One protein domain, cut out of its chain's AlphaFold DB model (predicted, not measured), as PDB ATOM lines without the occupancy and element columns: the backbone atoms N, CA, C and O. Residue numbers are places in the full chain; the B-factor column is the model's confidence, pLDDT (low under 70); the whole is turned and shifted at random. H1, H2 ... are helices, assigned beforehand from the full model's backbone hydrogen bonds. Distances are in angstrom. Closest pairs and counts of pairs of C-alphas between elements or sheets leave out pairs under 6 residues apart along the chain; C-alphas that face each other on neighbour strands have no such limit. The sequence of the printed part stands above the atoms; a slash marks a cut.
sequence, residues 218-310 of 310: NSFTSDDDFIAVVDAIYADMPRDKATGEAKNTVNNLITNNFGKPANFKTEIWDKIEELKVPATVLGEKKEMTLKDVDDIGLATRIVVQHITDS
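Overview. This is residues 218 to 310 of the 310 residues of the protein "Variant surface glycoprotein 1125.5429" of Trypanosoma brucei (UniProt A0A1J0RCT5). The model looks like a dumbbell: two small lobes of helices far apart, with H5 as the bridge between them. One lobe holds the longest helix, H7, with the short H6 and a wide loop, residues 283 to 295; the other holds H2 and H4, crossed at a steep angle, with the short H1 and H3 beside them. The printed part has 93 residues with seven named helices, H1 to H7 in order along the chain, and no named strand; the class is all helix. It is loose, with a radius of gyration of the C-alphas of 16.9 A, and elongated, spanning 53 by 29 by 19 A.

Along the chain. H7, residues 296 to 309, is 19.9 A from first to last C-alpha and ends at C-alpha 309 (38.808, 4.189, -15.330). H6 is residues 279 to 282, 5.0 A. H5, residues 264 to 273, is 13.4 A long and begins at C-alpha 264 (57.542, 20.361, -2.581). H4 is residues 247 to 258, 15.8 A; H3 is residues 239 to 243, 6.1 A; H2 is residues 224 to 234, 15.3 A. H1, residues 218 to 221, is 5.1 A long and begins at C-alpha 218 (56.919, 29.657, -5.196).

Arrangement. H7 and H6 touch, and their closest C-alphas, those of Val 281 and Ile 302, are 6.3 A apart. H5 is apart from both H6 and H7. At its other end H5 only just touches H4, only at the corner, with residue 258 alone of H4 and 3 pairs of C-alphas within 8 A; the closest are Phe 258 and Phe 264, 6.2 A. H2 is the hub, touching three helices. H2 and H4 run the same way at a steep tilt of 67 degrees, only just short of about perpendicular, and the closest C-alphas are those of Asp 231 and Val 250, 6.0 A. H2 touches H3, closest at the C-alphas of Ala 228 and Arg 239, 5.4 A. In H2, H3, H4 and H7 every O i to N i+4 pair is within hydrogen-bond range; in H5 it is 4 of 6, and H1 and H6 are too short for such a pair.

Size, cuts and confidence. The two C-alphas farthest apart, those of Glu 245 and Glu 284, are 53.2 A apart. The printed part has no cut and ends at residue 310, the chain's last. The link from H6 to H7, 13 residues, is long; the other links are tight. Mean pLDDT of the printed part is 84.8, and it is under 70 at residues 284 to 286 and 307 to 310.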
ATOM      1  N   ASN A 218      57.059  28.203  -5.070       89.62
ATOM      2  CA  ASN A 218      56.919  29.657  -5.196       89.62
ATOM      3  C   ASN A 218      56.585  30.101  -6.629       89.62
ATOM      4  O   ASN A 218      55.939  31.134  -6.840       89.62
ATOM      5  N   SER A 219      56.967  29.299  -7.628       88.75
ATOM      6  CA  SER A 219      56.590  29.539  -9.025       88.75
ATOM      7  C   SER A 219      55.087  29.353  -9.251       88.75
ATOM      8  O   SER A 219      54.529  29.958 -10.161       88.75
ATOM      9  N   PHE A 220      54.413  28.557  -8.415       88.88
ATOM     10  CA  PHE A 220      52.970  28.328  -8.487       88.88
ATOM     11  C   PHE A 220      52.176  29.303  -7.616       88.88
ATOM     12  O   PHE A 220      51.149  29.807  -8.056       88.88
ATOM     13  N   THR A 221      52.640  29.614  -6.402       88.62
ATOM     14  CA  THR A 221      51.934  30.514  -5.459       88.62
ATOM     15  C   THR A 221      51.925  31.981  -5.893       88.62
ATOM     16  O   THR A 221      51.241  32.810  -5.293       88.62
ATOM     17  N   SER A 222      52.668  32.320  -6.945       84.12
ATOM     18  CA  SER A 222      52.614  33.621  -7.612       84.12
ATOM     19  C   SER A 222      51.608  33.675  -8.771       84.12
ATOM     20  O   SER A 222      51.297  34.772  -9.233       84.12
ATOM     21  N   ASP A 223      51.064  32.537  -9.219       88.56
ATOM     22  CA  ASP A 223      50.089  32.460 -10.312       88.56
ATOM     23  C   ASP A 223      48.648  32.468  -9.769       88.56
ATOM     24  O   ASP A 223      48.203  31.553  -9.075       88.56
ATOM     25  N   ASP A 224      47.894  33.516 -10.106       89.62
ATOM     26  CA  ASP A 224      46.521  33.700  -9.624       89.62
ATOM     27  C   ASP A 224      45.536  32.636 -10.151       89.62
ATOM     28  O   ASP A 224      44.527  32.371  -9.495       89.62
ATOM     29  N   ASP A 225      45.808  31.984 -11.292       88.69
ATOM     30  CA  ASP A 225      44.989  30.852 -11.752       88.69
ATOM     31  C   ASP A 225      45.235  29.620 -10.874       88.69
ATOM     32  O   ASP A 225      44.290  28.907 -10.534       88.69
ATOM     33  N   PHE A 226      46.484  29.374 -10.464       90.56
ATOM     34  CA  PHE A 226      46.791  28.302  -9.517       90.56
ATOM     35  C   PHE A 226      46.099  28.527  -8.173       90.56
ATOM     36  O   PHE A 226      45.451  27.612  -7.667       90.56
ATOM     37  N   ILE A 227      46.193  29.745  -7.632       91.88
ATOM     38  CA  ILE A 227      45.540  30.131  -6.372       91.88
ATOM     39  C   ILE A 227      44.030  29.902  -6.465       91.88
ATOM     40  O   ILE A 227      43.465  29.236  -5.603       91.88
ATOM     41  N   ALA A 228      43.386  30.391  -7.526       90.31
ATOM     42  CA  ALA A 228      41.946  30.236  -7.714       90.31
ATOM     43  C   ALA A 228      41.513  28.764  -7.822       90.31
ATOM     44  O   ALA A 228      40.458  28.397  -7.315       90.31
ATOM     45  N   VAL A 229      42.318  27.907  -8.460       89.12
ATOM     46  CA  VAL A 229      42.016  26.470  -8.572       89.12
ATOM     47  C   VAL A 229      42.160  25.758  -7.230       89.12
ATOM     48  O   VAL A 229      41.313  24.938  -6.891       89.12
ATOM     49  N   VAL A 230      43.216  26.046  -6.462       90.50
ATOM     50  CA  VAL A 230      43.388  25.448  -5.127       90.50
ATOM     51  C   VAL A 230      42.255  25.891  -4.208       90.50
ATOM     52  O   VAL A 230      41.670  25.065  -3.513       90.50
ATOM     53  N   ASP A 231      41.897  27.168  -4.249       90.69
ATOM     54  CA  ASP A 231      40.765  27.680  -3.492       90.69
ATOM     55  C   ASP A 231      39.446  26.987  -3.865       90.69
ATOM     56  O   ASP A 231      38.778  26.450  -2.986       90.69
ATOM     57  N   ALA A 232      39.120  26.884  -5.156       89.44
ATOM     58  CA  ALA A 232      37.901  26.218  -5.615       89.44
ATOM     59  C   ALA A 232      37.797  24.749  -5.158       89.44
ATOM     60  O   ALA A 232      36.699  24.243  -4.956       89.44
ATOM     61  N   ILE A 233      38.927  24.056  -4.982       88.25
ATOM     62  CA  ILE A 233      38.952  22.659  -4.521       88.25
ATOM     63  C   ILE A 233      38.790  22.559  -2.999       88.25
ATOM     64  O   ILE A 233      38.111  21.654  -2.517       88.25
ATOM     65  N   TYR A 234      39.438  23.443  -2.235       90.19
ATOM     66  CA  TYR A 234      39.605  23.263  -0.785       90.19
ATOM     67  C   TYR A 234      38.818  24.248   0.090       90.19
ATOM     68  O   TYR A 234      38.674  23.998   1.287       90.19
ATOM     69  N   ALA A 235      38.340  25.362  -0.462       89.62
ATOM     70  CA  ALA A 235      37.694  26.438   0.291       89.62
ATOM     71  C   ALA A 235      36.474  27.075  -0.401       89.62
ATOM     72  O   ALA A 235      35.722  27.768   0.282       89.62
ATOM     73  N   ASP A 236      36.261  26.817  -1.697       92.44
ATOM     74  CA  ASP A 236      35.083  27.227  -2.479       92.44
ATOM     75  C   ASP A 236      34.769  28.736  -2.367       92.44
ATOM     76  O   ASP A 236      33.618  29.152  -2.203       92.44
ATOM     77  N   MET A 237      35.801  29.593  -2.398       91.69
ATOM     78  CA  MET A 237      35.617  31.043  -2.370       91.69
ATOM     79  C   MET A 237      35.508  31.622  -3.794       91.69
ATOM     80  O   MET A 237      36.022  31.075  -4.772       91.69
ATOM     81  N   PRO A 238      34.854  32.788  -3.948       91.44
ATOM     82  CA  PRO A 238      34.917  33.545  -5.192       91.44
ATOM     83  C   PRO A 238      36.364  33.893  -5.569       91.44
ATOM     84  O   PRO A 238      37.168  34.275  -4.714       91.44
ATOM     85  N   ARG A 239      36.686  33.798  -6.866       91.44
ATOM     86  CA  ARG A 239      38.049  33.991  -7.394       91.44
ATOM     87  C   ARG A 239      38.685  35.309  -6.951       91.44
ATOM     88  O   ARG A 239      39.837  35.312  -6.537       91.44
ATOM     89  N   ASP A 240      37.950  36.411  -7.048       92.94
ATOM     90  CA  ASP A 240      38.398  37.754  -6.667       92.94
ATOM     91  C   ASP A 240      38.799  37.833  -5.189       92.94
ATOM     92  O   ASP A 240      39.817  38.438  -4.845       92.94
ATOM     93  N   LYS A 241      38.054  37.145  -4.321       91.88
ATOM     94  CA  LYS A 241      38.371  37.022  -2.899       91.88
ATOM     95  C   LYS A 241      39.600  36.140  -2.665       91.88
ATOM     96  O   LYS A 241      40.474  36.525  -1.886       91.88
ATOM     97  N   ALA A 242      39.688  34.998  -3.348       90.19
ATOM     98  CA  ALA A 242      40.786  34.036  -3.228       90.19
ATOM     99  C   ALA A 242      42.139  34.612  -3.677       90.19
ATOM    100  O   ALA A 242      43.153  34.419  -3.006       90.19
ATOM    101  N   THR A 243      42.163  35.356  -4.785       90.38
ATOM    102  CA  THR A 243      43.386  35.979  -5.322       90.38
ATOM    103  C   THR A 243      43.686  37.345  -4.698       90.38
ATOM    104  O   THR A 243      44.788  37.864  -4.866       90.38
ATOM    105  N   GLY A 244      42.718  37.933  -3.989       91.25
ATOM    106  CA  GLY A 244      42.827  39.218  -3.304       91.25
ATOM    107  C   GLY A 244      43.015  39.065  -1.795       91.25
ATOM    108  O   GLY A 244      44.053  38.605  -1.318       91.25
ATOM    109  N   GLU A 245      42.005  39.477  -1.028       92.00
ATOM    110  CA  GLU A 245      42.071  39.588   0.437       92.00
ATOM    111  C   GLU A 245      42.377  38.258   1.143       92.00
ATOM    112  O   GLU A 245      43.066  38.243   2.165       92.00
ATOM    113  N   ALA A 246      41.912  37.130   0.597       91.44
ATOM    114  CA  ALA A 246      42.111  35.810   1.190       91.44
ATOM    115  C   ALA A 246      43.370  35.081   0.683       91.44
ATOM    116  O   ALA A 246      43.596  33.931   1.066       91.44
ATOM    117  N   LYS A 247      44.231  35.731  -0.115       90.88
ATOM    118  CA  LYS A 247      45.413  35.101  -0.734       90.88
ATOM    119  C   LYS A 247      46.341  34.419   0.273       90.88
ATOM    120  O   LYS A 247      46.840  33.329   0.013       90.88
ATOM    121  N   ASN A 248      46.523  35.000   1.459       91.00
ATOM    122  CA  ASN A 248      47.319  34.377   2.523       91.00
ATOM    123  C   ASN A 248      46.677  33.092   3.071       91.00
ATOM    124  O   ASN A 248      47.383  32.125   3.350       91.00
ATOM    125  N   THR A 249      45.348  33.054   3.187       91.44
ATOM    126  CA  THR A 249      44.609  31.848   3.585       91.44
ATOM    127  C   THR A 249      44.778  30.747   2.542       91.44
ATOM    128  O   THR A 249      45.081  29.610   2.901       91.44
ATOM    129  N   VAL A 250      44.675  31.085   1.253       91.75
ATOM    130  CA  VAL A 250      44.886  30.118   0.167       91.75
ATOM    131  C   VAL A 250      46.341  29.645   0.121       91.75
ATOM    132  O   VAL A 250      46.586  28.453  -0.017       91.75
ATOM    133  N   ASN A 251      47.323  30.518   0.351       90.50
ATOM    134  CA  ASN A 251      48.732  30.116   0.451       90.50
ATOM    135  C   ASN A 251      48.997  29.137   1.609       90.50
ATOM    136  O   ASN A 251      49.810  28.219   1.467       90.50
ATOM    137  N   ASN A 252      48.288  29.280   2.732       90.38
ATOM    138  CA  ASN A 252      48.341  28.298   3.816       90.38
ATOM    139  C   ASN A 252      47.719  26.960   3.392       90.38
ATOM    140  O   ASN A 252      48.296  25.915   3.680       90.38
ATOM    141  N   LEU A 253      46.593  26.972   2.665       91.44
ATOM    142  CA  LEU A 253      46.007  25.752   2.089       91.44
ATOM    143  C   LEU A 253      46.966  25.074   1.109       91.44
ATOM    144  O   LEU A 253      47.117  23.855   1.157       91.44
ATOM    145  N   ILE A 254      47.654  25.852   0.272       90.38
ATOM    146  CA  ILE A 254      48.681  25.342  -0.638       90.38
ATOM    147  C   ILE A 254      49.791  24.663   0.169       90.38
ATOM    148  O   ILE A 254      50.116  23.509  -0.085       90.38
ATOM    149  N   THR A 255      50.325  25.339   1.186       89.06
ATOM    150  CA  THR A 255      51.419  24.789   2.000       89.06
ATOM    151  C   THR A 255      50.999  23.524   2.758       89.06
ATOM    152  O   THR A 255      51.784  22.591   2.898       89.06
ATOM    153  N   ASN A 256      49.751  23.467   3.228       88.56
ATOM    154  CA  ASN A 256      49.223  22.312   3.952       88.56
ATOM    155  C   ASN A 256      48.993  21.090   3.051       88.56
ATOM    156  O   ASN A 256      49.132  19.968   3.529       88.56
ATOM    157  N   ASN A 257      48.628  21.289   1.780       87.50
ATOM    158  CA  ASN A 257      48.306  20.192   0.857       87.50
ATOM    159  C   ASN A 257      49.481  19.780  -0.042       87.50
ATOM    160  O   ASN A 257      49.541  18.631  -0.464       87.50
ATOM    161  N   PHE A 258      50.395  20.703  -0.348       86.62
ATOM    162  CA  PHE A 258      51.509  20.481  -1.278       86.62
ATOM    163  C   PHE A 258      52.889  20.572  -0.608       86.62
ATOM    164  O   PHE A 258      53.905  20.457  -1.287       86.62
ATOM    165  N   GLY A 259      52.938  20.792   0.708       86.56
ATOM    166  CA  GLY A 259      54.185  20.942   1.449       86.56
ATOM    167  C   GLY A 259      54.758  22.357   1.403       86.56
ATOM    168  O   GLY A 259      54.174  23.298   0.868       86.56
ATOM    169  N   LYS A 260      55.940  22.529   1.997       88.88
ATOM    170  CA  LYS A 260      56.704  23.782   1.950       88.88
ATOM    171  C   LYS A 260      57.562  23.822   0.677       88.88
ATOM    172  O   LYS A 260      57.882  22.782   0.107       88.88
ATOM    173  N   PRO A 261      58.057  25.000   0.264       85.94
ATOM    174  CA  PRO A 261      58.951  25.091  -0.892       85.94
ATOM    175  C   PRO A 261      60.172  24.155  -0.823       85.94
ATOM    176  O   PRO A 261      60.587  23.614  -1.838       85.94
ATOM    177  N   ALA A 262      60.716  23.909   0.376       87.25
ATOM    178  CA  ALA A 262      61.899  23.064   0.565       87.25
ATOM    179  C   ALA A 262      61.665  21.558   0.317       87.25
ATOM    180  O   ALA A 262      62.627  20.844   0.047       87.25
ATOM    181  N   ASN A 263      60.426  21.070   0.429       88.00
ATOM    182  CA  ASN A 263      60.058  19.655   0.275       88.00
ATOM    183  C   ASN A 263      59.012  19.412  -0.827       88.00
ATOM    184  O   ASN A 263      58.675  18.261  -1.089       88.00
ATOM    185  N   PHE A 264      58.541  20.457  -1.513       88.31
ATOM    186  CA  PHE A 264      57.542  20.361  -2.581       88.31
ATOM    187  C   PHE A 264      57.910  19.324  -3.649       88.31
ATOM    188  O   PHE A 264      57.109  18.447  -3.961       88.31
ATOM    189  N   LYS A 265      59.147  19.364  -4.162       86.94
ATOM    190  CA  LYS A 265      59.617  18.391  -5.157       86.94
ATOM    191  C   LYS A 265      59.510  16.951  -4.652       86.94
ATOM    192  O   LYS A 265      58.947  16.107  -5.337       86.94
ATOM    193  N   THR A 266      59.998  16.691  -3.444       87.62
ATOM    194  CA  THR A 266      59.985  15.347  -2.854       87.62
ATOM    195  C   THR A 266      58.577  14.863  -2.501       87.62
ATOM    196  O   THR A 266      58.295  13.670  -2.570       87.62
ATOM    197  N   GLU A 267      57.669  15.764  -2.120       84.81
ATOM    198  CA  GLU A 267      56.303  15.395  -1.719       84.81
ATOM    199  C   GLU A 267      55.346  15.255  -2.903       84.81
ATOM    200  O   GLU A 267      54.374  14.508  -2.808       84.81
ATOM    201  N   ILE A 268      55.627  15.931  -4.017       87.50
ATOM    202  CA  ILE A 268      54.772  15.927  -5.204       87.50
ATOM    203  C   ILE A 268      55.444  15.208  -6.368       87.50
ATOM    204  O   ILE A 268      54.942  14.178  -6.811       87.50
ATOM    205  N   TRP A 269      56.566  15.719  -6.877       86.44
ATOM    206  CA  TRP A 269      57.174  15.191  -8.100       86.44
ATOM    207  C   TRP A 269      57.752  13.797  -7.914       86.44
ATOM    208  O   TRP A 269      57.406  12.910  -8.690       86.44
ATOM    209  N   ASP A 270      58.520  13.564  -6.850       89.06
ATOM    210  CA  ASP A 270      59.086  12.235  -6.588       89.06
ATOM    211  C   ASP A 270      57.964  11.201  -6.352       89.06
ATOM    212  O   ASP A 270      58.046  10.065  -6.813       89.06
ATOM    213  N   LYS A 271      56.857  11.610  -5.714       88.25
ATOM    214  CA  LYS A 271      55.675  10.753  -5.521       88.25
ATOM    215  C   LYS A 271      54.940  10.450  -6.823       88.25
ATOM    216  O   LYS A 271      54.471   9.329  -6.996       88.25
ATOM    217  N   ILE A 272      54.839  11.419  -7.733       86.06
ATOM    218  CA  ILE A 272      54.267  11.209  -9.069       86.06
ATOM    219  C   ILE A 272      55.152  10.256  -9.874       86.06
ATOM    220  O   ILE A 272      54.632   9.351 -10.518       86.06
ATOM    221  N   GLU A 273      56.475  10.413  -9.808       88.06
ATOM    222  CA  GLU A 273      57.434   9.536 -10.486       88.06
ATOM    223  C   GLU A 273      57.311   8.068 -10.047       88.06
ATOM    224  O   GLU A 273      57.477   7.177 -10.879       88.06
ATOM    225  N   GLU A 274      56.969   7.809  -8.781       88.75
ATOM    226  CA  GLU A 274      56.742   6.464  -8.229       88.75
ATOM    227  C   GLU A 274      55.443   5.788  -8.724       88.75
ATOM    228  O   GLU A 274      55.274   4.576  -8.543       88.75
ATOM    229  N   LEU A 275      54.508   6.526  -9.339       86.94
ATOM    230  CA  LEU A 275      53.219   5.968  -9.758       86.94
ATOM    231  C   LEU A 275      53.397   4.947 -10.887       86.94
ATOM    232  O   LEU A 275      54.046   5.208 -11.900       86.94
ATOM    233  N   LYS A 276      52.770   3.774 -10.731       87.00
ATOM    234  CA  LYS A 276      52.782   2.720 -11.752       87.00
ATOM    235  C   LYS A 276      51.925   3.114 -12.953       87.00
ATOM    236  O   LYS A 276      50.791   3.565 -12.798       87.00
ATOM    237  N   VAL A 277      52.440   2.864 -14.152       85.50
ATOM    238  CA  VAL A 277      51.662   2.996 -15.387       85.50
ATOM    239  C   VAL A 277      50.608   1.877 -15.444       85.50
ATOM    240  O   VAL A 277      50.954   0.719 -15.191       85.50
ATOM    241  N   PRO A 278      49.337   2.168 -15.792       80.69
ATOM    242  CA  PRO A 278      48.305   1.142 -15.908       80.69
ATOM    243  C   PRO A 278      48.691   0.039 -16.901       80.69
ATOM    244  O   PRO A 278      49.091   0.315 -18.034       80.69
ATOM    245  N   ALA A 279      48.516  -1.225 -16.501       77.62
ATOM    246  CA  ALA A 279      48.843  -2.387 -17.335       77.62
ATOM    247  C   ALA A 279      48.074  -2.394 -18.671       77.62
ATOM    248  O   ALA A 279      48.599  -2.829 -19.694       77.62
ATOM    249  N   THR A 280      46.862  -1.833 -18.679       76.44
ATOM    250  CA  THR A 280      46.024  -1.633 -19.872       76.44
ATOM    251  C   THR A 280      46.691  -0.761 -20.940       76.44
ATOM    252  O   THR A 280      46.449  -0.966 -22.127       76.44
ATOM    253  N   VAL A 281      47.580   0.161 -20.550       78.19
ATOM    254  CA  VAL A 281      48.340   1.030 -21.470       78.19
ATOM    255  C   VAL A 281      49.653   0.381 -21.918       78.19
ATOM    256  O   VAL A 281      50.122   0.627 -23.032       78.19
ATOM    257  N   LEU A 282      50.248  -0.455 -21.063       73.19
ATOM    258  CA  LEU A 282      51.528  -1.122 -21.319       73.19
ATOM    259  C   LEU A 282      51.407  -2.353 -22.234       73.19
ATOM    260  O   LEU A 282      52.401  -2.746 -22.852       73.19
ATOM    261  N   GLY A 283      50.216  -2.946 -22.360       72.19
ATOM    262  CA  GLY A 283      50.015  -4.174 -23.133       72.19
ATOM    263  C   GLY A 283      50.846  -5.328 -22.559       72.19
ATOM    264  O   GLY A 283      50.781  -5.604 -21.368       72.19
ATOM    265  N   GLU A 284      51.660  -5.984 -23.390       63.00
ATOM    266  CA  GLU A 284      52.557  -7.079 -22.963       63.00
ATOM    267  C   GLU A 284      53.891  -6.601 -22.344       63.00
ATOM    268  O   GLU A 284      54.752  -7.420 -22.009       63.00
ATOM    269  N   LYS A 285      54.127  -5.286 -22.212       59.75
ATOM    270  CA  LYS A 285      55.394  -4.760 -21.671       59.75
ATOM    271  C   LYS A 285      55.502  -4.940 -20.146       59.75
ATOM    272  O   LYS A 285      54.506  -4.965 -19.432       59.75
ATOM    273  N   LYS A 286      56.750  -5.037 -19.657       66.88
ATOM    274  CA  LYS A 286      57.115  -5.077 -18.225       66.88
ATOM    275  C   LYS A 286      56.591  -3.854 -17.460       66.88
ATOM    276  O   LYS A 286      56.410  -2.793 -18.051       66.88
ATOM    277  N   GLU A 287      56.421  -4.032 -16.144       76.88
ATOM    278  CA  GLU A 287      56.094  -2.961 -15.194       76.88
ATOM    279  C   GLU A 287      56.940  -1.703 -15.443       76.88
ATOM    280  O   GLU A 287      58.151  -1.789 -15.650       76.88
ATOM    281  N   MET A 288      56.274  -0.551 -15.413       84.12
ATOM    282  CA  MET A 288      56.835   0.764 -15.697       84.12
ATOM    283  C   MET A 288      56.244   1.781 -14.719       84.12
ATOM    284  O   MET A 288      55.080   1.653 -14.316       84.12
ATOM    285  N   THR A 289      57.023   2.790 -14.354       88.12
ATOM    286  CA  THR A 289      56.565   3.931 -13.549       88.12
ATOM    287  C   THR A 289      56.434   5.189 -14.406       88.12
ATOM    288  O   THR A 289      56.952   5.234 -15.521       88.12
ATOM    289  N   LEU A 290      55.746   6.228 -13.921       86.31
ATOM    290  CA  LEU A 290      55.638   7.497 -14.655       86.31
ATOM    291  C   LEU A 290      57.007   8.144 -14.914       86.31
ATOM    292  O   LEU A 290      57.148   8.860 -15.901       86.31
ATOM    293  N   LYS A 291      58.023   7.843 -14.094       87.38
ATOM    294  CA  LYS A 291      59.419   8.253 -14.320       87.38
ATOM    295  C   LYS A 291      59.995   7.756 -15.649       87.38
ATOM    296  O   LYS A 291      60.830   8.426 -16.249       87.38
ATOM    297  N   ASP A 292      59.561   6.582 -16.094       86.88
ATOM    298  CA  ASP A 292      60.068   5.922 -17.298       86.88
ATOM    299  C   ASP A 292      59.320   6.371 -18.571       86.88
ATOM    300  O   ASP A 292      59.605   5.887 -19.667       86.88
ATOM    301  N   VAL A 293      58.336   7.270 -18.440       83.94
ATOM    302  CA  VAL A 293      57.536   7.790 -19.554       83.94
ATOM    303  C   VAL A 293      58.249   8.991 -20.173       83.94
ATOM    304  O   VAL A 293      58.208  10.100 -19.647       83.94
ATOM    305  N   ASP A 294      58.868   8.778 -21.329       84.69
ATOM    306  CA  ASP A 294      59.636   9.789 -22.068       84.69
ATOM    307  C   ASP A 294      58.945  10.288 -23.356       84.69
ATOM    308  O   ASP A 294      59.402  11.245 -23.983       84.69
ATOM    309  N   ASP A 295      57.815   9.683 -23.733       82.38
ATOM    310  CA  ASP A 295      57.040  10.009 -24.933       82.38
ATOM    311  C   ASP A 295      55.660  10.604 -24.605       82.38
ATOM    312  O   ASP A 295      54.878  10.061 -23.818       82.38
ATOM    313  N   ILE A 296      55.309  11.696 -25.293       78.50
ATOM    314  CA  ILE A 296      54.030  12.395 -25.101       78.50
ATOM    315  C   ILE A 296      52.829  11.553 -25.550       78.50
ATOM    316  O   ILE A 296      51.739  11.675 -24.984       78.50
ATOM    317  N   GLY A 297      53.010  10.678 -26.543       79.50
ATOM    318  CA  GLY A 297      51.974   9.758 -27.009       79.50
ATOM    319  C   GLY A 297      51.659   8.669 -25.981       79.50
ATOM    320  O   GLY A 297      50.498   8.278 -25.820       79.50
ATOM    321  N   LEU A 298      52.664   8.182 -25.255       80.75
ATOM    322  CA  LEU A 298      52.485   7.296 -24.107       80.75
ATOM    323  C   LEU A 298      51.832   8.039 -22.935       80.75
ATOM    324  O   LEU A 298      50.799   7.582 -22.453       80.75
ATOM    325  N   ALA A 299      52.343   9.213 -22.553       81.94
ATOM    326  CA  ALA A 299      51.757  10.031 -21.486       81.94
ATOM    327  C   ALA A 299      50.268  10.344 -21.736       81.94
ATOM    328  O   ALA A 299      49.438  10.206 -20.840       81.94
ATOM    329  N   THR A 300      49.902  10.685 -22.976       79.75
ATOM    330  CA  THR A 300      48.506  10.966 -23.356       79.75
ATOM    331  C   THR A 300      47.611   9.740 -23.182       79.75
ATOM    332  O   THR A 300      46.516   9.854 -22.635       79.75
ATOM    333  N   ARG A 301      48.072   8.553 -23.598       80.62
ATOM    334  CA  ARG A 301      47.314   7.304 -23.412       80.62
ATOM    335  C   ARG A 301      47.104   6.975 -21.937       80.62
ATOM    336  O   ARG A 301      46.019   6.534 -21.580       80.62
ATOM    337  N   ILE A 302      48.102   7.236 -21.093       83.19
ATOM    338  CA  ILE A 302      47.999   7.055 -19.639       83.19
ATOM    339  C   ILE A 302      46.914   7.957 -19.052       83.19
ATOM    340  O   ILE A 302      46.052   7.473 -18.324       83.19
ATOM    341  N   VAL A 303      46.923   9.246 -19.403       79.56
ATOM    342  CA  VAL A 303      45.918  10.210 -18.926       79.56
ATOM    343  C   VAL A 303      44.513   9.817 -19.383       79.56
ATOM    344  O   VAL A 303      43.593   9.809 -18.570       79.56
ATOM    345  N   VAL A 304      44.342   9.457 -20.660       78.62
ATOM    346  CA  VAL A 304      43.041   9.022 -21.196       78.62
ATOM    347  C   VAL A 304      42.541   7.779 -20.468       78.62
ATOM    348  O   VAL A 304      41.384   7.759 -20.062       78.62
ATOM    349  N   GLN A 305      43.410   6.790 -20.243       78.56
ATOM    350  CA  GLN A 305      43.048   5.577 -19.515       78.56
ATOM    351  C   GLN A 305      42.600   5.886 -18.080       78.56
ATOM    352  O   GLN A 305      41.594   5.358 -17.620       78.56
ATOM    353  N   HIS A 306      43.308   6.778 -17.381       70.19
ATOM    354  CA  HIS A 306      42.930   7.189 -16.027       70.19
ATOM    355  C   HIS A 306      41.563   7.879 -15.981       70.19
ATOM    356  O   HIS A 306      40.808   7.654 -15.043       70.19
ATOM    357  N   ILE A 307      41.224   8.684 -16.993       68.19
ATOM    358  CA  ILE A 307      39.903   9.320 -17.099       68.19
ATOM    359  C   ILE A 307      38.814   8.285 -17.398       68.19
ATOM    360  O   ILE A 307      37.714   8.413 -16.881       68.19
ATOM    361  N   THR A 308      39.091   7.272 -18.224       68.44
ATOM    362  CA  THR A 308      38.107   6.217 -18.530       68.44
ATOM    363  C   THR A 308      37.897   5.221 -17.391       68.44
ATOM    364  O   THR A 308      36.851   4.579 -17.355       68.44
ATOM    365  N   ASP A 309      38.872   5.088 -16.489       62.25
ATOM    366  CA  ASP A 309      38.808   4.189 -15.330       62.25
ATOM    367  C   ASP A 309      38.264   4.875 -14.053       62.25
ATOM    368  O   ASP A 309      38.009   4.180 -13.067       62.25
ATOM    369  N   SER A 310      38.102   6.210 -14.060       52.12
ATOM    370  CA  SER A 310      37.570   7.035 -12.950       52.12
ATOM    371  C   SER A 310      36.073   7.305 -13.090       52.12
ATOM    372  O   SER A 310      35.397   7.374 -12.040       52.12
TER     373      SER A 310